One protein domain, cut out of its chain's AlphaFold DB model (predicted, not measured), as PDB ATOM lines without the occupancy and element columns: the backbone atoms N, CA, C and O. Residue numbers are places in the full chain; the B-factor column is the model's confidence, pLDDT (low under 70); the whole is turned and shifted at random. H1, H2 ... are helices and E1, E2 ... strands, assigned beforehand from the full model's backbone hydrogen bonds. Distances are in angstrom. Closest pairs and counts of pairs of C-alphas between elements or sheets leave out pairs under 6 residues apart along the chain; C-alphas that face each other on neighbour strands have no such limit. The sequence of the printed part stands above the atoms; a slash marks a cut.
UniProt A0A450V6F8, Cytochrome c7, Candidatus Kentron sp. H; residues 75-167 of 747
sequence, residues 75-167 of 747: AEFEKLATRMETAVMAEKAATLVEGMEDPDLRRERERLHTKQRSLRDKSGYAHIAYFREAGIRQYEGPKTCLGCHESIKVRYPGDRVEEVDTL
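This is residues 75 to 167 of the 747 residues of the protein "Cytochrome c7" of Candidatus Kentron sp. H (UniProt A0A450V6F8). The model is an extended, flat string of parts, with a helical hairpin of H1 and H2 at one end and a small strand hairpin of E1 and E2 at the other. Between them run three short helices: H3 beside H1, then H4 near H1, then H5, which leads into E1; residues 99 to 104 stick out at the far end of the helical hairpin. The printed part has 93 residues, with five named helices and then two named strands in the order H1, H2, H3, H4, H5, E1, E2; the class is mostly helix, and the sheet, E1 - E2, is antiparallel. It is extended, with a radius of gyration of the C-alphas of 19.2 A, and spans 55 by 41 by 19 A.

H1, residues 75 to 96, touches H2, residues 103 to 115, with its residues 86 to 94 alone, and H2 does so with 109 to 114 alone; the closest C-alphas, of Ala 93 and Glu 110, are 5.2 A apart. The two form a helical hairpin, opposite ways at a tilt of 37 degrees, only just steep. H3, residues 117 to 120, touches residues 85 to 89 of H1 alone, the closest C-alphas being those of Glu 85 and Arg 120, 5.4 A apart. H4, residues 126 to 133, is close to H1 but not clearly touching: the closest C-alphas, of Ala 81 and Ile 128, are 6.5 A apart. They run opposite ways at a shallow tilt of 21 degrees. H5, residues 142 to 149, is apart from H4 and from H1. E1, residues 151 to 155, and E2, residues 161 to 165, are a hairpin of antiparallel strands at 149 degrees; N 154 and O 162 are 2.8 A apart and N 164 and O 152 are 2.9 A apart, both within hydrogen-bond range. Every O i to N i+4 pair is within that range in H1, H2 and H4, and 2 of 4 in H5; H3 is too short for such a pair.

H1 begins at C-alpha 75, (-145.251, 128.617, 94.979), and is 31.2 A long. H2 is 18.3 A long, H4 11.4 A and H5 9.3 A. E1 is 13.1 A long; E2 is 13.3 A and ends at C-alpha 165, (-174.897, 139.633, 108.861).

The C-alphas farthest apart are those of Asp 104 and Gly 158, 56.4 A. The printed part has no cut and no long link. Its mean pLDDT is 89.0, and no printed residue is under 70.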
ATOM      1  N   ALA A  75    -146.578 128.829  94.408       97.88
ATOM      2  CA  ALA A  75    -145.251 128.617  94.979       97.88
ATOM      3  C   ALA A  75    -144.898 129.655  96.060       97.88
ATOM      4  O   ALA A  75    -144.321 129.309  97.093       97.88
ATOM      5  N   GLU A  76    -145.251 130.927  95.854       98.38
ATOM      6  CA  GLU A  76    -145.036 131.987  96.845       98.38
ATOM      7  C   GLU A  76    -145.922 131.807  98.076       98.38
ATOM      8  O   GLU A  76    -145.436 131.967  99.198       98.38
ATOM      9  N   PHE A  77    -147.186 131.419  97.881       98.31
ATOM     10  CA  PHE A  77    -148.109 131.093  98.964       98.31
ATOM     11  C   PHE A  77    -147.556 129.961  99.834       98.31
ATOM     12  O   PHE A  77    -147.449 130.125 101.048       98.31
ATOM     13  N   GLU A  78    -147.135 128.841  99.237       96.69
ATOM     14  CA  GLU A  78    -146.606 127.698  99.996       96.69
ATOM     15  C   GLU A  78    -145.281 128.016 100.693       96.69
ATOM     16  O   GLU A  78    -145.028 127.569 101.819       96.69
ATOM     17  N   LYS A  79    -144.436 128.841 100.062       97.25
ATOM     18  CA  LYS A  79    -143.198 129.338 100.670       97.25
ATOM     19  C   LYS A  79    -143.490 130.226 101.879       97.25
ATOM     20  O   LYS A  79    -142.827 130.080 102.910       97.25
ATOM     21  N   LEU A  80    -144.467 131.128 101.774       97.12
ATOM     22  CA  LEU A  80    -144.895 131.995 102.870       97.12
ATOM     23  C   LEU A  80    -145.519 131.183 104.009       97.12
ATOM     24  O   LEU A  80    -145.083 131.326 105.151       97.12
ATOM     25  N   ALA A  81    -146.457 130.289 103.693       95.19
ATOM     26  CA  ALA A  81    -147.090 129.384 104.647       95.19
ATOM     27  C   ALA A  81    -146.043 128.572 105.421       95.19
ATOM     28  O   ALA A  81    -146.009 128.589 106.652       95.19
ATOM     29  N   THR A  82    -145.098 127.963 104.698       92.12
ATOM     30  CA  THR A  82    -144.005 127.198 105.301       92.12
ATOM     31  C   THR A  82    -143.150 128.043 106.233       92.12
ATOM     32  O   THR A  82    -142.809 127.596 107.330       92.12
ATOM     33  N   ARG A  83    -142.809 129.270 105.828       93.00
ATOM     34  CA  ARG A  83    -142.034 130.193 106.662       93.00
ATOM     35  C   ARG A  83    -142.787 130.548 107.943       93.00
ATOM     36  O   ARG A  83    -142.192 130.498 109.015       93.00
ATOM     37  N   MET A  84    -144.074 130.875 107.838       93.50
ATOM     38  CA  MET A  84    -144.919 131.235 108.980       93.50
ATOM     39  C   MET A  84    -145.049 130.087 109.985       93.50
ATOM     40  O   MET A  84    -144.840 130.284 111.179       93.50
ATOM     41  N   GLU A  85    -145.344 128.878 109.511       90.50
ATOM     42  CA  GLU A  85    -145.450 127.689 110.361       90.50
ATOM     43  C   GLU A  85    -144.121 127.352 111.041       90.50
ATOM     44  O   GLU A  85    -144.092 127.048 112.233       90.50
ATOM     45  N   THR A  86    -143.017 127.432 110.292       86.31
ATOM     46  CA  THR A  86    -141.676 127.122 110.807       86.31
ATOM     47  C   THR A  86    -141.254 128.120 111.881       86.31
ATOM     48  O   THR A  86    -140.690 127.703 112.888       86.31
ATOM     49  N   ALA A  87    -141.567 129.410 111.713       87.31
ATOM     50  CA  ALA A  87    -141.272 130.436 112.712       87.31
ATOM     51  C   ALA A  87    -141.954 130.139 114.059       87.31
ATOM     52  O   ALA A  87    -141.297 130.154 115.094       87.31
ATOM     53  N   VAL A  88    -143.236 129.758 114.044       84.88
ATOM     54  CA  VAL A  88    -143.961 129.384 115.274       84.88
ATOM     55  C   VAL A  88    -143.399 128.104 115.890       84.88
ATOM     56  O   VAL A  88    -143.318 127.982 117.110       84.88
ATOM     57  N   MET A  89    -143.006 127.123 115.070       83.00
ATOM     58  CA  MET A  89    -142.369 125.913 115.601       83.00
ATOM     59  C   MET A  89    -141.013 126.213 116.234       83.00
ATOM     60  O   MET A  89    -140.689 125.603 117.249       83.00
ATOM     61  N   ALA A  90    -140.244 127.147 115.672       81.75
ATOM     62  CA  ALA A  90    -138.971 127.575 116.236       81.75
ATOM     63  C   ALA A  90    -139.161 128.267 117.593       81.75
ATOM     64  O   ALA A  90    -138.454 127.939 118.536       81.75
ATOM     65  N   GLU A  91    -140.161 129.139 117.728       82.94
ATOM     66  CA  GLU A  91    -140.498 129.799 118.998       82.94
ATOM     67  C   GLU A  91    -140.940 128.795 120.078       82.94
ATOM     68  O   GLU A  91    -140.431 128.796 121.203       82.94
ATOM     69  N   LYS A  92    -141.826 127.855 119.718       82.06
ATOM     70  CA  LYS A  92    -142.225 126.757 120.614       82.06
ATOM     71  C   LYS A  92    -141.032 125.895 121.013       82.06
ATOM     72  O   LYS A  92    -140.920 125.501 122.170       82.06
ATOM     73  N   ALA A  93    -140.144 125.595 120.067       81.62
ATOM     74  CA  ALA A  93    -138.943 124.823 120.339       81.62
ATOM     75  C   ALA A  93    -137.996 125.568 121.284       81.62
ATOM     76  O   ALA A  93    -137.534 124.954 122.238       81.62
ATOM     77  N   ALA A  94    -137.780 126.871 121.071       83.00
ATOM     78  CA  ALA A  94    -136.956 127.724 121.926       83.00
ATOM     79  C   ALA A  94    -137.463 127.737 123.377       83.00
ATOM     80  O   ALA A  94    -136.671 127.581 124.300       83.00
ATOM     81  N   THR A  95    -138.783 127.816 123.565       83.56
ATOM     82  CA  THR A  95    -139.416 127.728 124.894       83.56
ATOM     83  C   THR A  95    -139.216 126.345 125.527       83.56
ATOM     84  O   THR A  95    -138.934 126.217 126.710       83.56
ATOM     85  N   LEU A  96    -139.326 125.268 124.739       81.88
ATOM     86  CA  LEU A  96    -139.157 123.893 125.230       81.88
ATOM     87  C   LEU A  96    -137.718 123.539 125.625       81.88
ATOM     88  O   LEU A  96    -137.521 122.543 126.325       81.88
ATOM     89  N   VAL A  97    -136.734 124.280 125.119       83.56
ATOM     90  CA  VAL A  97    -135.310 124.089 125.430       83.56
ATOM     91  C   VAL A  97    -134.759 125.167 126.360       83.56
ATOM     92  O   VAL A  97    -133.556 125.202 126.633       83.56
ATOM     93  N   GLU A  98    -135.623 126.053 126.853       84.06
ATOM     94  CA  GLU A  98    -135.264 127.039 127.858       84.06
ATOM     95  C   GLU A  98    -134.793 126.327 129.137       84.06
ATOM     96  O   GLU A  98    -135.411 125.368 129.601       84.06
ATOM     97  N   GLY A  99    -133.636 126.737 129.665       81.88
ATOM     98  CA  GLY A  99    -132.986 126.074 130.803       81.88
ATOM     99  C   GLY A  99    -132.195 124.798 130.475       81.88
ATOM    100  O   GLY A  99    -131.653 124.184 131.388       81.88
ATOM    101  N   MET A 100    -132.083 124.384 129.204       86.50
ATOM    102  CA  MET A 100    -131.189 123.282 128.816       86.50
ATOM    103  C   MET A 100    -129.732 123.761 128.698       86.50
ATOM    104  O   MET A 100    -129.438 124.635 127.880       86.50
ATOM    105  N   GLU A 101    -128.831 123.160 129.483       86.81
ATOM    106  CA  GLU A 101    -127.404 123.532 129.545       86.81
ATOM    107  C   GLU A 101    -126.547 122.914 128.426       86.81
ATOM    108  O   GLU A 101    -125.557 123.515 128.018       86.81
ATOM    109  N   ASP A 102    -126.923 121.739 127.902       89.19
ATOM    110  CA  ASP A 102    -126.196 121.064 126.818       89.19
ATOM    111  C   ASP A 102    -126.523 121.710 125.450       89.19
ATOM    112  O   ASP A 102    -127.666 121.609 124.975       89.19
ATOM    113  N   PRO A 103    -125.547 122.362 124.787       85.38
ATOM    114  CA  PRO A 103    -125.775 123.092 123.544       85.38
ATOM    115  C   PRO A 103    -126.034 122.184 122.331       85.38
ATOM    116  O   PRO A 103    -126.718 122.611 121.396       85.38
ATOM    117  N   ASP A 104    -125.531 120.947 122.330       86.25
ATOM    118  CA  ASP A 104    -125.728 119.997 121.234       86.25
ATOM    119  C   ASP A 104    -127.116 119.363 121.323       86.25
ATOM    120  O   ASP A 104    -127.849 119.309 120.330       86.25
ATOM    121  N   LEU A 105    -127.537 118.983 122.533       82.50
ATOM    122  CA  LEU A 105    -128.887 118.483 122.787       82.50
ATOM    123  C   LEU A 105    -129.946 119.566 122.538       82.50
ATOM    124  O   LEU A 105    -130.989 119.284 121.940       82.50
ATOM    125  N   ARG A 106    -129.673 120.810 122.954       84.12
ATOM    126  CA  ARG A 106    -130.525 121.970 122.665       84.12
ATOM    127  C   ARG A 106    -130.715 122.153 121.160       84.12
ATOM    128  O   ARG A 106    -131.852 122.190 120.687       84.12
ATOM    129  N   ARG A 107    -129.613 122.192 120.402       83.62
ATOM    130  CA  ARG A 107    -129.631 122.366 118.943       83.62
ATOM    131  C   ARG A 107    -130.361 121.226 118.237       83.62
ATOM    132  O   ARG A 107    -131.143 121.471 117.319       83.62
ATOM    133  N   GLU A 108    -130.136 119.984 118.657       84.19
ATOM    134  CA  GLU A 108    -130.794 118.826 118.052       84.19
ATOM    135  C   GLU A 108    -132.301 118.816 118.341       84.19
ATOM    136  O   GLU A 108    -133.105 118.548 117.445       84.19
ATOM    137  N   ARG A 109    -132.715 119.199 119.555       80.50
ATOM    138  CA  ARG A 109    -134.131 119.306 119.926       80.50
ATOM    139  C   ARG A 109    -134.845 120.425 119.164       80.50
ATOM    140  O   ARG A 109    -135.932 120.185 118.636       80.50
ATOM    141  N   GLU A 110    -134.218 121.594 119.015       81.75
ATOM    142  CA  GLU A 110    -134.708 122.680 118.151       81.75
ATOM    143  C   GLU A 110    -134.843 122.222 116.685       81.75
ATOM    144  O   GLU A 110    -135.876 122.439 116.036       81.75
ATOM    145  N   ARG A 111    -133.835 121.510 116.161       82.81
ATOM    146  CA  ARG A 111    -133.822 120.981 114.787       82.81
ATOM    147  C   ARG A 111    -134.930 119.957 114.535       82.81
ATOM    148  O   ARG A 111    -135.552 119.978 113.469       82.81
ATOM    149  N   LEU A 112    -135.164 119.035 115.467       80.62
ATOM    150  CA  LEU A 112    -136.184 117.990 115.326       80.62
ATOM    151  C   LEU A 112    -137.599 118.580 115.354       80.62
ATOM    152  O   LEU A 112    -138.427 118.209 114.521       80.62
ATOM    153  N   HIS A 113    -137.860 119.541 116.246       76.38
ATOM    154  CA  HIS A 113    -139.177 120.175 116.362       76.38
ATOM    155  C   HIS A 113    -139.542 121.013 115.127       76.38
ATOM    156  O   HIS A 113    -140.680 120.984 114.662       76.38
ATOM    157  N   THR A 114    -138.565 121.718 114.550       72.31
ATOM    158  CA  THR A 114    -138.772 122.579 113.373       72.31
ATOM    159  C   THR A 114    -138.903 121.802 112.057       72.31
ATOM    160  O   THR A 114    -139.610 122.250 111.152       72.31
ATOM    161  N   LYS A 115    -138.274 120.621 111.929       73.69
ATOM    162  CA  LYS A 115    -138.351 119.786 110.711       73.69
ATOM    163  C   LYS A 115    -139.595 118.898 110.623       73.69
ATOM    164  O   LYS A 115    -139.920 118.425 109.532       73.69
ATOM    165  N   GLN A 116    -140.287 118.637 111.729       75.06
ATOM    166  CA  GLN A 116    -141.395 117.686 111.735       75.06
ATOM    167  C   GLN A 116    -142.674 118.303 111.140       75.06
ATOM    168  O   GLN A 116    -143.330 119.146 111.752       75.06
ATOM    169  N   ARG A 117    -143.071 117.841 109.946       72.00
ATOM    170  CA  ARG A 117    -144.265 118.336 109.230       72.00
ATOM    171  C   ARG A 117    -145.548 118.253 110.070       72.00
ATOM    172  O   ARG A 117    -146.279 119.229 110.148       72.00
ATOM    173  N   SER A 118    -145.756 117.150 110.792       74.44
ATOM    174  CA  SER A 118    -146.931 116.963 111.659       74.44
ATOM    175  C   SER A 118    -147.012 117.943 112.839       74.44
ATOM    176  O   SER A 118    -148.072 118.082 113.447       74.44
ATOM    177  N   LEU A 119    -145.899 118.586 113.213       70.12
ATOM    178  CA  LEU A 119    -145.890 119.656 114.214       70.12
ATOM    179  C   LEU A 119    -146.184 121.014 113.575       70.12
ATOM    180  O   LEU A 119    -146.921 121.807 114.157       70.12
ATOM    181  N   ARG A 120    -145.694 121.254 112.355       71.25
ATOM    182  CA  ARG A 120    -146.002 122.467 111.583       71.25
ATOM    183  C   ARG A 120    -147.493 122.625 111.291       71.25
ATOM    184  O   ARG A 120    -148.011 123.730 111.430       71.25
ATOM    185  N   ASP A 121    -148.198 121.524 111.034       70.75
ATOM    186  CA  ASP A 121    -149.662 121.518 110.888       70.75
ATOM    187  C   ASP A 121    -150.386 121.975 112.182       70.75
ATOM    188  O   ASP A 121    -151.547 122.380 112.156       70.75
ATOM    189  N   LYS A 122    -149.685 121.989 113.328       77.00
ATOM    190  CA  LYS A 122    -150.142 122.512 114.631       77.00
ATOM    191  C   LYS A 122    -149.621 123.930 114.930       77.00
ATOM    192  O   LYS A 122    -149.555 124.347 116.094       77.00
ATOM    193  N   SER A 123    -149.243 124.694 113.904       79.00
ATOM    194  CA  SER A 123    -148.860 126.116 114.016       79.00
ATOM    195  C   SER A 123    -149.988 127.013 114.535       79.00
ATOM    196  O   SER A 123    -149.737 128.089 115.078       79.00
ATOM    197  N   GLY A 124    -151.240 126.570 114.393       82.44
ATOM    198  CA  GLY A 124    -152.425 127.347 114.748       82.44
ATOM    199  C   GLY A 124    -152.839 128.368 113.683       82.44
ATOM    200  O   GLY A 124    -153.758 129.141 113.928       82.44
ATOM    201  N   TYR A 125    -152.200 128.385 112.508       91.38
ATOM    202  CA  TYR A 125    -152.628 129.195 111.360       91.38
ATOM    203  C   TYR A 125    -153.650 128.445 110.495       91.38
ATOM    204  O   TYR A 125    -153.364 128.051 109.367       91.38
ATOM    205  N   ALA A 126    -154.862 128.244 111.020       92.12
ATOM    206  CA  ALA A 126    -155.910 127.497 110.315       92.12
ATOM    207  C   ALA A 126    -156.255 128.094 108.933       92.12
ATOM    208  O   ALA A 126    -156.519 127.358 107.984       92.12
ATOM    209  N   HIS A 127    -156.169 129.421 108.792       95.50
ATOM    210  CA  HIS A 127    -156.474 130.131 107.547       95.50
ATOM    211  C   HIS A 127    -155.523 129.807 106.390       95.50
ATOM    212  O   HIS A 127    -155.918 129.967 105.241       95.50
ATOM    213  N   ILE A 128    -154.321 129.274 106.647       96.00
ATOM    214  CA  ILE A 128    -153.454 128.764 105.573       96.00
ATOM    215  C   ILE A 128    -154.163 127.638 104.813       96.00
ATOM    216  O   ILE A 128    -154.182 127.646 103.584       96.00
ATOM    217  N   ALA A 129    -154.765 126.680 105.525       94.19
ATOM    218  CA  ALA A 129    -155.462 125.561 104.898       94.19
ATOM    219  C   ALA A 129    -156.729 126.024 104.168       94.19
ATOM    220  O   ALA A 129    -156.906 125.679 103.002       94.19
ATOM    221  N   TYR A 130    -157.544 126.872 104.807       95.25
ATOM    222  CA  TYR A 130    -158.767 127.400 104.194       95.25
ATOM    223  C   TYR A 130    -158.483 128.207 102.926       95.25
ATOM    224  O   TYR A 130    -159.122 127.995 101.901       95.25
ATOM    225  N   PHE A 131    -157.482 129.090 102.948       97.62
ATOM    226  CA  PHE A 131    -157.118 129.862 101.760       97.62
ATOM    227  C   PHE A 131    -156.517 128.984 100.668       97.62
ATOM    228  O   PHE A 131    -156.797 129.202  99.489       97.62
ATOM    229  N   ARG A 132    -155.728 127.967 101.037       96.50
ATOM    230  CA  ARG A 132    -155.200 126.992 100.081       96.50
ATOM    231  C   ARG A 132    -156.336 126.313  99.318       96.50
ATOM    232  O   ARG A 132    -156.307 126.353  98.090       96.50
ATOM    233  N   GLU A 133    -157.310 125.766 100.046       96.19
ATOM    234  CA  GLU A 133    -158.475 125.044  99.519       96.19
ATOM    235  C   GLU A 133    -159.394 125.942  98.684       96.19
ATOM    236  O   GLU A 133    -159.765 125.578  97.573       96.19
ATOM    237  N   ALA A 134    -159.684 127.152  99.165       96.62
ATOM    238  CA  ALA A 134    -160.527 128.116  98.463       96.62
ATOM    239  C   ALA A 134    -159.827 128.814  97.278       96.62
ATOM    240  O   ALA A 134    -160.426 129.665  96.625       96.62
ATOM    241  N   GLY A 135    -158.548 128.520  97.013       96.88
ATOM    242  CA  GLY A 135    -157.781 129.196  95.959       96.88
ATOM    243  C   GLY A 135    -157.497 130.680  96.236       96.88
ATOM    244  O   GLY A 135    -157.091 131.407  95.335       96.88
ATOM    245  N   ILE A 136    -157.667 131.144  97.479       97.94
ATOM    246  CA  ILE A 136    -157.424 132.536  97.874       97.94
ATOM    247  C   ILE A 136    -155.914 132.781  97.934       97.94
ATOM    248  O   ILE A 136    -155.192 132.158  98.718       97.94
ATOM    249  N   ARG A 137    -155.418 133.685  97.088       97.81
ATOM    250  CA  ARG A 137    -153.992 134.053  97.007       97.81
ATOM    251  C   ARG A 137    -153.734 135.555  97.125       97.81
ATOM    252  O   ARG A 137    -152.579 135.968  97.129       97.81
ATOM    253  N   GLN A 138    -154.792 136.346  97.250       97.94
ATOM    254  CA  GLN A 138    -154.759 137.777  97.517       97.94
ATOM    255  C   GLN A 138    -155.796 138.096  98.593       97.94
ATOM    256  O   GLN A 138    -156.866 137.488  98.619       97.94
ATOM    257  N   TYR A 139    -155.480 139.045  99.470       97.75
ATOM    258  CA  TYR A 139    -156.430 139.572 100.438       97.75
ATOM    259  C   TYR A 139    -156.962 140.921  99.956       97.75
ATOM    260  O   TYR A 139    -156.232 141.912  99.899       97.75
ATOM    261  N   GLU A 140    -158.243 140.962  99.613       95.12
ATOM    262  CA  GLU A 140    -158.939 142.111  99.021       95.12
ATOM    263  C   GLU A 140    -159.772 142.877 100.063       95.12
ATOM    264  O   GLU A 140    -160.668 143.648  99.729       95.12
ATOM    265  N   GLY A 141    -159.468 142.691 101.351       94.94
ATOM    266  CA  GLY A 141    -160.240 143.272 102.446       94.94
ATOM    267  C   GLY A 141    -161.453 142.408 102.819       94.94
ATOM    268  O   GLY A 141    -161.394 141.179 102.707       94.94
ATOM    269  N   PRO A 142    -162.565 143.025 103.259       95.75
ATOM    270  CA  PRO A 142    -163.753 142.302 103.714       95.75
ATOM    271  C   PRO A 142    -164.312 141.315 102.690       95.75
ATOM    272  O   PRO A 142    -164.751 140.241 103.087       95.75
ATOM    273  N   LYS A 143    -164.224 141.615 101.386       94.88
ATOM    274  CA  LYS A 143    -164.654 140.715 100.300       94.88
ATOM    275  C   LYS A 143    -164.048 139.311 100.416       94.88
ATOM    276  O   LYS A 143    -164.750 138.326 100.212       94.88
ATOM    277  N   THR A 144    -162.782 139.201 100.827       96.56
ATOM    278  CA  THR A 144    -162.127 137.902 101.051       96.56
ATOM    279  C   THR A 144    -162.724 137.160 102.248       96.56
ATOM    280  O   THR A 144    -162.966 135.959 102.170       96.56
ATOM    281  N   CYS A 145    -162.978 137.863 103.353       96.19
ATOM    282  CA  CYS A 145    -163.526 137.273 104.577       96.19
ATOM    283  C   CYS A 145    -164.984 136.832 104.396       96.19
ATOM    284  O   CYS A 145    -165.367 135.740 104.810       96.19
ATOM    285  N   LEU A 146    -165.798 137.688 103.774       96.50
ATOM    286  CA  LEU A 146    -167.240 137.496 103.626       96.50
ATOM    287  C   LEU A 146    -167.584 136.312 102.714       96.50
ATOM    288  O   LEU A 146    -168.646 135.731 102.881       96.50
ATOM    289  N   GLY A 147    -166.659 135.855 101.860       95.44
ATOM    290  CA  GLY A 147    -166.831 134.604 101.110       95.44
ATOM    291  C   GLY A 147    -167.021 133.359 101.993       95.44
ATOM    292  O   GLY A 147    -167.559 132.359 101.529       95.44
ATOM    293  N   CYS A 148    -166.601 133.405 103.263       95.25
ATOM    294  CA  CYS A 148    -166.831 132.342 104.255       95.25
ATOM    295  C   CYS A 148    -167.556 132.833 105.522       95.25
ATOM    296  O   CYS A 148    -168.022 132.020 106.319       95.25
ATOM    297  N   HIS A 149    -167.621 134.150 105.730       95.50
ATOM    298  CA  HIS A 149    -168.150 134.795 106.932       95.50
ATOM    299  C   HIS A 149    -169.218 135.843 106.606       95.50
ATOM    300  O   HIS A 149    -169.289 136.861 107.286       95.50
ATOM    301  N   GLU A 150    -170.029 135.633 105.568       97.06
ATOM    302  CA  GLU A 150    -171.162 136.513 105.241       97.06
ATOM    303  C   GLU A 150    -172.071 136.711 106.464       97.06
ATOM    304  O   GLU A 150    -172.350 137.839 106.870       97.06
ATOM    305  N   SER A 151    -172.398 135.610 107.145       97.19
ATOM    306  CA  SER A 151    -173.114 135.602 108.417       97.19
ATOM    307  C   SER A 151    -172.307 134.941 109.541       97.19
ATOM    308  O   SER A 151    -171.422 134.107 109.322       97.19
ATOM    309  N   ILE A 152    -172.631 135.303 110.783       94.94
ATOM    310  CA  ILE A 152    -172.103 134.671 111.996       94.94
ATOM    311  C   ILE A 152    -173.224 134.337 112.976       94.94
ATOM    312  O   ILE A 152    -174.202 135.068 113.118       94.94
ATOM    313  N   LYS A 153    -173.044 133.247 113.727       95.69
ATOM    314  CA  LYS A 153    -173.915 132.907 114.857       95.69
ATOM    315  C   LYS A 153    -173.455 133.648 116.107       95.69
ATOM    316  O   LYS A 153    -172.377 133.381 116.637       95.69
ATOM    317  N   VAL A 154    -174.291 134.549 116.599       94.62
ATOM    318  CA  VAL A 154    -174.046 135.365 117.784       94.62
ATOM    319  C   VAL A 154    -174.874 134.845 118.948       94.62
ATOM    320  O   VAL A 154    -176.094 134.728 118.858       94.62
ATOM    321  N   ARG A 155    -174.206 134.550 120.067       91.81
ATOM    322  CA  ARG A 155    -174.857 134.198 121.331       91.81
ATOM    323  C   ARG A 155    -175.093 135.458 122.159       91.81
ATOM    324  O   ARG A 155    -174.145 136.135 122.548       91.81
ATOM    325  N   TYR A 156    -176.353 135.733 122.447       89.19
ATOM    326  CA  TYR A 156    -176.810 136.797 123.331       89.19
ATOM    327  C   TYR A 156    -176.948 136.286 124.776       89.19
ATOM    328  O   TYR A 156    -176.981 135.073 125.008       89.19
ATOM    329  N   PRO A 157    -177.058 137.192 125.765       81.88
ATOM    330  CA  PRO A 157    -177.441 136.819 127.124       81.88
ATOM    331  C   PRO A 157    -178.729 135.973 127.149       81.88
ATOM    332  O   PRO A 157    -179.663 136.247 126.396       81.88
ATOM    333  N   GLY A 158    -178.778 134.954 128.014       82.19
ATOM    334  CA  GLY A 158    -179.923 134.035 128.122       82.19
ATOM    335  C   GLY A 158    -179.948 132.906 127.083       82.19
ATOM    336  O   GLY A 158    -181.020 132.422 126.744       82.19
ATOM    337  N   ASP A 159    -178.784 132.519 126.549       83.00
ATOM    338  CA  ASP A 159    -178.587 131.413 125.591       83.00
ATOM    339  C   ASP A 159    -179.294 131.537 124.235       83.00
ATOM    340  O   ASP A 159    -179.228 130.622 123.411       83.00
ATOM    341  N   ARG A 160    -179.882 132.700 123.937       91.94
ATOM    342  CA  ARG A 160    -180.388 133.015 122.601       91.94
ATOM    343  C   ARG A 160    -179.226 133.074 121.611       91.94
ATOM    344  O   ARG A 160    -178.272 133.823 121.815       91.94
ATOM    345  N   VAL A 161    -179.316 132.315 120.524       94.38
ATOM    346  CA  VAL A 161    -178.352 132.345 119.417       94.38
ATOM    347  C   VAL A 161    -179.073 132.828 118.169       94.38
ATOM    348  O   VAL A 161    -180.106 132.267 117.815       94.38
ATOM    349  N   GLU A 162    -178.531 133.844 117.508       95.50
ATOM    350  CA  GLU A 162    -179.079 134.376 116.257       95.50
ATOM    351  C   GLU A 162    -177.994 134.408 115.191       95.50
ATOM    352  O   GLU A 162    -176.824 134.650 115.486       95.50
ATOM    353  N   GLU A 163    -178.386 134.149 113.954       96.81
ATOM    354  CA  GLU A 163    -177.535 134.377 112.796       96.81
ATOM    355  C   GLU A 163    -177.690 135.835 112.362       96.81
ATOM    356  O   GLU A 163    -178.810 136.319 112.205       96.81
ATOM    357  N   VAL A 164    -176.573 136.547 112.238       96.88
ATOM    358  CA  VAL A 164    -176.543 137.966 111.864       96.88
ATOM    359  C   VAL A 164    -175.577 138.173 110.708       96.88
ATOM    360  O   VAL A 164    -174.575 137.461 110.618       96.88
ATOM    361  N   ASP A 165    -175.848 139.170 109.870       97.44
ATOM    362  CA  ASP A 165    -174.897 139.633 108.861       97.44
ATOM    363  C   ASP A 165    -173.636 140.175 109.549       97.44
ATOM    364  O   ASP A 165    -173.696 141.022 110.451       97.44
ATOM    365  N   THR A 166    -172.479 139.642 109.168       96.88
ATOM    366  CA  THR A 166    -171.209 139.961 109.826       96.88
ATOM    367  C   THR A 166    -170.818 141.411 109.596       96.88
ATOM    368  O   THR A 166    -170.368 142.090 110.525       96.88
ATOM    369  N   LEU A 167    -170.989 141.892 108.365       95.62
ATOM    370  CA  LEU A 167    -170.566 143.219 107.954       95.62
ATOM    371  C   LEU A 167    -171.425 144.290 108.633       95.62
ATOM    372  O   LEU A 167    -170.889 145.219 109.236       95.62
TER     373      LEU A 167